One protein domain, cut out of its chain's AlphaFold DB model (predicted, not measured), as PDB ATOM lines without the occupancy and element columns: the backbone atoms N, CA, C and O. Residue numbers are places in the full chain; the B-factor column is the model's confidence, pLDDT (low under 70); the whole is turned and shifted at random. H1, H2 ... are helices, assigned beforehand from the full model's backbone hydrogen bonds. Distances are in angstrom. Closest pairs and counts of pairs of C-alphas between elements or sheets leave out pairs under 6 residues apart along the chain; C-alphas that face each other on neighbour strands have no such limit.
ATOM      1  N   TYR A   8     -19.965 -34.692 100.397       90.81
ATOM      2  CA  TYR A   8     -19.595 -35.626 101.464       90.81
ATOM      3  C   TYR A   8     -19.231 -34.884 102.758       90.81
ATOM      4  O   TYR A   8     -18.813 -33.722 102.763       90.81
ATOM      5  N   THR A   9     -19.459 -35.519 103.904       91.62
ATOM      6  CA  THR A   9     -18.981 -35.040 105.205       91.62
ATOM      7  C   THR A   9     -17.474 -35.270 105.319       91.62
ATOM      8  O   THR A   9     -16.889 -36.030 104.551       91.62
ATOM      9  N   LYS A  10     -16.824 -34.644 106.308       90.69
ATOM     10  CA  LYS A  10     -15.389 -34.869 106.565       90.69
ATOM     11  C   LYS A  10     -15.058 -36.338 106.873       90.69
ATOM     12  O   LYS A  10     -13.928 -36.749 106.659       90.69
ATOM     13  N   GLY A  11     -16.036 -37.111 107.354       92.25
ATOM     14  CA  GLY A  11     -15.912 -38.549 107.600       92.25
ATOM     15  C   GLY A  11     -16.217 -39.431 106.385       92.25
ATOM     16  O   GLY A  11     -16.266 -40.643 106.537       92.25
ATOM     17  N   GLY A  12     -16.464 -38.852 105.204       92.38
ATOM     18  CA  GLY A  12     -16.731 -39.603 103.972       92.38
ATOM     19  C   GLY A  12     -18.183 -40.050 103.775       92.38
ATOM     20  O   GLY A  12     -18.483 -40.692 102.774       92.38
ATOM     21  N   ASN A  13     -19.109 -39.682 104.666       91.06
ATOM     22  CA  ASN A  13     -20.533 -39.997 104.489       91.06
ATOM     23  C   ASN A  13     -21.174 -39.039 103.479       91.06
ATOM     24  O   ASN A  13     -20.872 -37.846 103.489       91.06
ATOM     25  N   MET A  14     -22.082 -39.526 102.635       91.12
ATOM     26  CA  MET A  14     -22.828 -38.671 101.705       91.12
ATOM     27  C   MET A  14     -23.719 -37.696 102.488       91.12
ATOM     28  O   MET A  14     -24.389 -38.081 103.444       91.12
ATOM     29  N   ARG A  15     -23.701 -36.418 102.111       88.94
ATOM     30  CA  ARG A  15     -24.567 -35.394 102.699       88.94
ATOM     31  C   ARG A  15     -25.968 -35.494 102.115       88.94
ATOM     32  O   ARG A  15     -26.140 -35.878 100.958       88.94
ATOM     33  N   ALA A  16     -26.948 -35.085 102.916       87.94
ATOM     34  CA  ALA A  16     -28.291 -34.863 102.414       87.94
ATOM     35  C   ALA A  16     -28.267 -33.781 101.314       87.94
ATOM     36  O   ALA A  16     -27.508 -32.809 101.433       87.94
ATOM     37  N   PRO A  17     -29.067 -33.941 100.248       86.69
ATOM     38  CA  PRO A  17     -29.267 -32.891  99.259       86.69
ATOM     39  C   PRO A  17     -29.874 -31.641  99.909       86.69
ATOM     40  O   PRO A  17     -30.486 -31.706 100.978       86.69
ATOM     41  N   GLN A  18     -29.693 -30.492  99.260       88.81
ATOM     42  CA  GLN A  18     -30.295 -29.247  99.728       88.81
ATOM     43  C   GLN A  18     -31.829 -29.318  99.637       88.81
ATOM     44  O   GLN A  18     -32.387 -30.054  98.819       88.81
ATOM     45  N   LEU A  19     -32.511 -28.565 100.505       91.00
ATOM     46  CA  LEU A  19     -33.971 -28.607 100.618       91.00
ATOM     47  C   LEU A  19     -34.663 -28.218  99.306       91.00
ATOM     48  O   LEU A  19     -35.645 -28.842  98.926       91.00
ATOM     49  N   ASP A  20     -34.127 -27.234  98.588       92.50
ATOM     50  CA  ASP A  20     -34.634 -26.797  97.288       92.50
ATOM     51  C   ASP A  20     -34.592 -27.923  96.244       92.50
ATOM     52  O   ASP A  20     -35.569 -28.124  95.522       92.50
ATOM     53  N   VAL A  21     -33.515 -28.715  96.222       90.25
ATOM     54  CA  VAL A  21     -33.378 -29.873  95.328       90.25
ATOM     55  C   VAL A  21     -34.427 -30.935  95.660       90.25
ATOM     56  O   VAL A  21     -35.054 -31.483  94.753       90.25
ATOM     57  N   LEU A  22     -34.662 -31.198  96.951       90.88
ATOM     58  CA  LEU A  22     -35.705 -32.126  97.401       90.88
ATOM     59  C   LEU A  22     -37.104 -31.636  97.016       90.88
ATOM     60  O   LEU A  22     -37.887 -32.401  96.456       90.88
ATOM     61  N   CYS A  23     -37.415 -30.362  97.256       94.81
ATOM     62  CA  CYS A  23     -38.704 -29.780  96.891       94.81
ATOM     63  C   CYS A  23     -38.939 -29.836  95.378       94.81
ATOM     64  O   CYS A  23     -40.018 -30.226  94.942       94.81
ATOM     65  N   GLN A  24     -37.931 -29.506  94.568       94.31
ATOM     66  CA  GLN A  24     -38.035 -29.609  93.112       94.31
ATOM     67  C   GLN A  24     -38.236 -31.048  92.644       94.31
ATOM     68  O   GLN A  24     -38.978 -31.271  91.690       94.31
ATOM     69  N   PHE A  25     -37.583 -32.019  93.288       92.50
ATOM     70  CA  PHE A  25     -37.786 -33.433  92.985       92.50
ATOM     71  C   PHE A  25     -39.236 -33.851  93.242       92.50
ATOM     72  O   PHE A  25     -39.862 -34.431  92.360       92.50
ATOM     73  N   VAL A  26     -39.786 -33.480  94.401       94.62
ATOM     74  CA  VAL A  26     -41.186 -33.752  94.751       94.62
ATOM     75  C   VAL A  26     -42.127 -33.091  93.743       94.62
ATOM     76  O   VAL A  26     -42.970 -33.770  93.173       94.62
ATOM     77  N   ILE A  27     -41.951 -31.798  93.451       94.75
ATOM     78  CA  ILE A  27     -42.799 -31.070  92.492       94.75
ATOM     79  C   ILE A  27     -42.769 -31.726  91.107       94.75
ATOM     80  O   ILE A  27     -43.819 -31.915  90.504       94.75
ATOM     81  N   LYS A  28     -41.583 -32.088  90.602       95.00
ATOM     82  CA  LYS A  28     -41.456 -32.763  89.301       95.00
ATOM     83  C   LYS A  28     -42.180 -34.104  89.296       95.00
ATOM     84  O   LYS A  28     -42.970 -34.340  88.396       95.00
ATOM     85  N   ALA A  29     -41.970 -34.921  90.327       93.75
ATOM     86  CA  ALA A  29     -42.632 -36.215  90.442       93.75
ATOM     87  C   ALA A  29     -44.164 -36.083  90.460       93.75
ATOM     88  O   ALA A  29     -44.845 -36.857  89.802       93.75
ATOM     89  N   TRP A  30     -44.707 -35.086  91.165       94.38
ATOM     90  CA  TRP A  30     -46.151 -34.836  91.180       94.38
ATOM     91  C   TRP A  30     -46.683 -34.286  89.855       94.38
ATOM     92  O   TRP A  30     -47.783 -34.652  89.463       94.38
ATOM     93  N   ASN A  31     -45.919 -33.443  89.155       94.31
ATOM     94  CA  ASN A  31     -46.325 -32.902  87.853       94.31
ATOM     95  C   ASN A  31     -46.354 -33.961  86.741       94.31
ATOM     96  O   ASN A  31     -47.063 -33.777  85.755       94.31
ATOM     97  N   ASP A  32     -45.589 -35.044  86.887       95.00
ATOM     98  CA  ASP A  32     -45.583 -36.164  85.941       95.00
ATOM     99  C   ASP A  32     -46.819 -37.075  86.102       95.00
ATOM    100  O   ASP A  32     -47.074 -37.930  85.253       95.00
ATOM    101  N   ILE A  33     -47.598 -36.901  87.177       93.56
ATOM    102  CA  ILE A  33     -48.796 -37.689  87.472       93.56
ATOM    103  C   ILE A  33     -50.035 -36.859  87.133       93.56
ATOM    104  O   ILE A  33     -50.173 -35.711  87.550       93.56
ATOM    105  N   ASP A  34     -50.977 -37.459  86.404       93.56
ATOM    106  CA  ASP A  34     -52.250 -36.803  86.113       93.56
ATOM    107  C   ASP A  34     -53.066 -36.541  87.394       93.56
ATOM    108  O   ASP A  34     -53.200 -37.399  88.273       93.56
ATOM    109  N   ALA A  35     -53.657 -35.350  87.486       90.75
ATOM    110  CA  ALA A  35     -54.390 -34.925  88.672       90.75
ATOM    111  C   ALA A  35     -55.631 -35.792  88.943       90.75
ATOM    112  O   ALA A  35     -55.966 -36.012  90.108       90.75
ATOM    113  N   GLN A  36     -56.304 -36.315  87.907       88.62
ATOM    114  CA  GLN A  36     -57.463 -37.194  88.104       88.62
ATOM    115  C   GLN A  36     -57.040 -38.525  88.712       88.62
ATOM    116  O   GLN A  36     -57.725 -39.034  89.597       88.62
ATOM    117  N   THR A  37     -55.880 -39.043  88.307       90.00
ATOM    118  CA  THR A  37     -55.275 -40.241  88.897       90.00
ATOM    119  C   THR A  37     -55.015 -40.045  90.388       90.00
ATOM    120  O   THR A  37     -55.442 -40.863  91.199       90.00
ATOM    121  N   VAL A  38     -54.395 -38.924  90.775       89.56
ATOM    122  CA  VAL A  38     -54.170 -38.592  92.192       89.56
ATOM    123  C   VAL A  38     -55.497 -38.537  92.948       89.56
ATOM    124  O   VAL A  38     -55.667 -39.231  93.947       89.56
ATOM    125  N   ILE A  39     -56.471 -37.772  92.454       88.12
ATOM    126  CA  ILE A  39     -57.782 -37.628  93.105       88.12
ATOM    127  C   ILE A  39     -58.472 -38.990  93.266       88.12
ATOM    128  O   ILE A  39     -58.999 -39.280  94.340       88.12
ATOM    129  N   LYS A  40     -58.450 -39.833  92.229       86.31
ATOM    130  CA  LYS A  40     -59.048 -41.174  92.240       86.31
ATOM    131  C   LYS A  40     -58.450 -42.042  93.345       86.31
ATOM    132  O   LYS A  40     -59.199 -42.618  94.130       86.31
ATOM    133  N   TYR A  41     -57.121 -42.109  93.446       87.50
ATOM    134  CA  TYR A  41     -56.467 -42.936  94.463       87.50
ATOM    135  C   TYR A  41     -56.662 -42.400  95.881       87.50
ATOM    136  O   TYR A  41     -56.917 -43.183  96.790       87.50
ATOM    137  N   PHE A  42     -56.631 -41.080  96.077       87.88
ATOM    138  CA  PHE A  42     -56.946 -40.493  97.383       87.88
ATOM    139  C   PHE A  42     -58.367 -40.857  97.833       87.88
ATOM    140  O   PHE A  42     -58.555 -41.281  98.973       87.88
ATOM    141  N   LYS A  43     -59.350 -40.791  96.924       86.06
ATOM    142  CA  LYS A  43     -60.726 -41.219  97.210       86.06
ATOM    143  C   LYS A  43     -60.834 -42.724  97.484       86.06
ATOM    144  O   LYS A  43     -61.526 -43.089  98.426       86.06
ATOM    145  N   LYS A  44     -60.115 -43.584  96.745       85.50
ATOM    146  CA  LYS A  44     -60.016 -45.033  97.037       85.50
ATOM    147  C   LYS A  44     -59.444 -45.324  98.428       85.50
ATOM    148  O   LYS A  44     -59.856 -46.278  99.069       85.50
ATOM    149  N   CYS A  45     -58.529 -44.492  98.918       84.12
ATOM    150  CA  CYS A  45     -57.997 -44.598 100.277       84.12
ATOM    151  C   CYS A  45     -58.901 -43.958 101.350       84.12
ATOM    152  O   CYS A  45     -58.471 -43.814 102.491       84.12
ATOM    153  N   GLY A  46     -60.116 -43.516 101.004       79.75
ATOM    154  CA  GLY A  46     -61.033 -42.847 101.935       79.75
ATOM    155  C   GLY A  46     -60.606 -41.435 102.333       79.75
ATOM    156  O   GLY A  46     -61.151 -40.861 103.273       79.75
ATOM    157  N   ILE A  47     -59.643 -40.847 101.621       85.69
ATOM    158  CA  ILE A  47     -59.165 -39.489 101.867       85.69
ATOM    159  C   ILE A  47     -59.947 -38.543 100.952       85.69
ATOM    160  O   ILE A  47     -59.627 -38.368  99.776       85.69
ATOM    161  N   SER A  48     -60.987 -37.915 101.501       83.31
ATOM    162  CA  SER A  48     -61.826 -36.937 100.804       83.31
ATOM    163  C   SER A  48     -61.887 -35.621 101.574       83.31
ATOM    164  O   SER A  48     -61.918 -35.602 102.800       83.31
ATOM    165  N   ASN A  49     -61.937 -34.505 100.845       79.81
ATOM    166  CA  ASN A  49     -62.162 -33.175 101.422       79.81
ATOM    167  C   ASN A  49     -63.660 -32.864 101.623       79.81
ATOM    168  O   ASN A  49     -64.022 -31.794 102.106       79.81
ATOM    169  N   SER A  50     -64.549 -33.765 101.193       76.69
ATOM    170  CA  SER A  50     -65.993 -33.571 101.328       76.69
ATOM    171  C   SER A  50     -66.435 -33.966 102.731       76.69
ATOM    172  O   SER A  50     -66.395 -35.139 103.084       76.69
ATOM    173  N   LEU A  51     -66.891 -32.988 103.515       72.12
ATOM    174  CA  LEU A  51     -67.477 -33.222 104.843       72.12
ATOM    175  C   LEU A  51     -68.877 -33.857 104.779       72.12
ATOM    176  O   LEU A  51     -69.395 -34.292 105.800       72.12
ATOM    177  N   ASP A  52     -69.476 -33.905 103.588       75.44
ATOM    178  CA  ASP A  52     -70.846 -34.372 103.343       75.44
ATOM    179  C   ASP A  52     -70.963 -35.904 103.212       75.44
ATOM    180  O   ASP A  52     -72.016 -36.429 102.876       75.44
ATOM    181  N   GLY A  53     -69.871 -36.652 103.405       65.88
ATOM    182  CA  GLY A  53     -69.876 -38.123 103.349       65.88
ATOM    183  C   GLY A  53     -70.045 -38.737 101.950       65.88
ATOM    184  O   GLY A  53     -69.629 -39.867 101.745       65.88
ATOM    185  N   MET A  54     -70.518 -37.976 100.959       67.75
ATOM    186  CA  MET A  54     -70.757 -38.380  99.558       67.75
ATOM    187  C   MET A  54     -69.487 -38.697  98.729       67.75
ATOM    188  O   MET A  54     -69.512 -38.695  97.500       67.75
ATOM    189  N   GLY A  55     -68.330 -38.875  99.372       66.31
ATOM    190  CA  GLY A  55     -67.035 -39.080  98.709       66.31
ATOM    191  C   GLY A  55     -66.590 -40.539  98.600       66.31
ATOM    192  O   GLY A  55     -65.480 -40.782  98.128       66.31
ATOM    193  N   ASP A  56     -67.414 -41.474  99.063       69.62
ATOM    194  CA  ASP A  56     -67.123 -42.903  99.215       69.62
ATOM    195  C   ASP A  56     -67.403 -43.743  97.960       69.62
ATOM    196  O   ASP A  56     -67.058 -44.922  97.917       69.62
ATOM    197  N   GLU A  57     -67.941 -43.134  96.904       77.00
ATOM    198  CA  GLU A  57     -68.317 -43.793  95.644       77.00
ATOM    199  C   GLU A  57     -67.157 -44.565  94.976       77.00
ATOM    200  O   GLU A  57     -67.379 -45.475  94.178       77.00
ATOM    201  N   TYR A  58     -65.909 -44.227  95.319       70.56
ATOM    202  CA  TYR A  58     -64.700 -44.881  94.815       70.56
ATOM    203  C   TYR A  58     -64.159 -45.995  95.722       70.56
ATOM    204  O   TYR A  58     -63.309 -46.751  95.258       70.56
ATOM    205  N   LEU A  59     -64.619 -46.119  96.975       74.06
ATOM    206  CA  LEU A  59     -64.105 -47.109  97.938       74.06
ATOM    207  C   LEU A  59     -64.369 -48.551  97.503       74.06
ATOM    208  O   LEU A  59     -63.554 -49.424  97.764       74.06
ATOM    209  N   TRP A  60     -65.492 -48.776  96.824       73.50
ATOM    210  CA  TRP A  60     -65.972 -50.106  96.441       73.50
ATOM    211  C   TRP A  60     -65.846 -50.377  94.936       73.50
ATOM    212  O   TRP A  60     -66.384 -51.359  94.433       73.50
ATOM    213  N   GLN A  61     -65.168 -49.495  94.194       70.06
ATOM    214  CA  GLN A  61     -64.904 -49.690  92.766       70.06
ATOM    215  C   GLN A  61     -63.673 -50.572  92.566       70.06
ATOM    216  O   GLN A  61     -62.608 -50.090  92.173       70.06
ATOM    217  N   ASP A  62     -63.832 -51.867  92.791       69.19
ATOM    218  CA  ASP A  62     -62.916 -52.902  92.321       69.19
ATOM    219  C   ASP A  62     -63.711 -53.712  91.287       69.19
ATOM    220  O   ASP A  62     -64.850 -54.075  91.536       69.19
ATOM    221  N   GLU A  63     -63.311 -53.788  90.013       59.72
ATOM    222  CA  GLU A  63     -62.737 -55.049  89.514       59.72
ATOM    223  C   GLU A  63     -62.124 -54.969  88.092       59.72
ATOM    224  O   GLU A  63     -61.420 -55.895  87.696       59.72
TER     225      GLU A  63
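This is residues 8 to 63 of the 107 residues of an uncharacterized protein of Paroedura picta (UniProt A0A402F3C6). An open, drawn-out chain has two short helices, H1 and H2, that follow one another with a tight link and no packing between them. A tail without a named element, residues 8 to 18, runs on beyond H1 and adds to the length, and beyond H2 residues 45 to 63 make a loop that turns and folds back, with residues 49 to 54 sticking out. The printed part has 56 residues with two named helices, H1 then H2, and no named strand; the class is all helix, though under half of the residues, 23 of the 56, are in named elements. It is extended, with a radius of gyration of the C-alphas of 18.6 A and spans of 55 by 27 by 20 A.

H1, residues 19 to 31, is the longest helix by residues. A tight link of 3 residues joins it to H2, residues 35 to 44. H1 and H2 are apart, with no C-alpha of the one within 8 A of the other. Residues 17 to 29, of which 19 to 29 belong to H1, stand free. Residues 31 to 37, of which 35 to 37 belong to H2, stand free too, as do residues 9 to 15. In H1 and H2 every O i to N i+4 pair is within hydrogen-bond range.

H1 measures 18.3 A from C-alpha 19 at (-33.971, -28.607, 100.618) to C-alpha 31 at (-46.325, -32.902, 87.853). H2 measures 14.3 A and ends with C-alpha 44 at (-60.016, -45.033, 97.037).

The two C-alphas farthest apart, those of Lys 10 and Met 54, are 55.9 A apart. The printed part has no cut. Residues 45 to 63 form a long stretch with no named element. The mean pLDDT of the printed part is 85.1, and residues 53 to 56 and 62 to 63 are under 70.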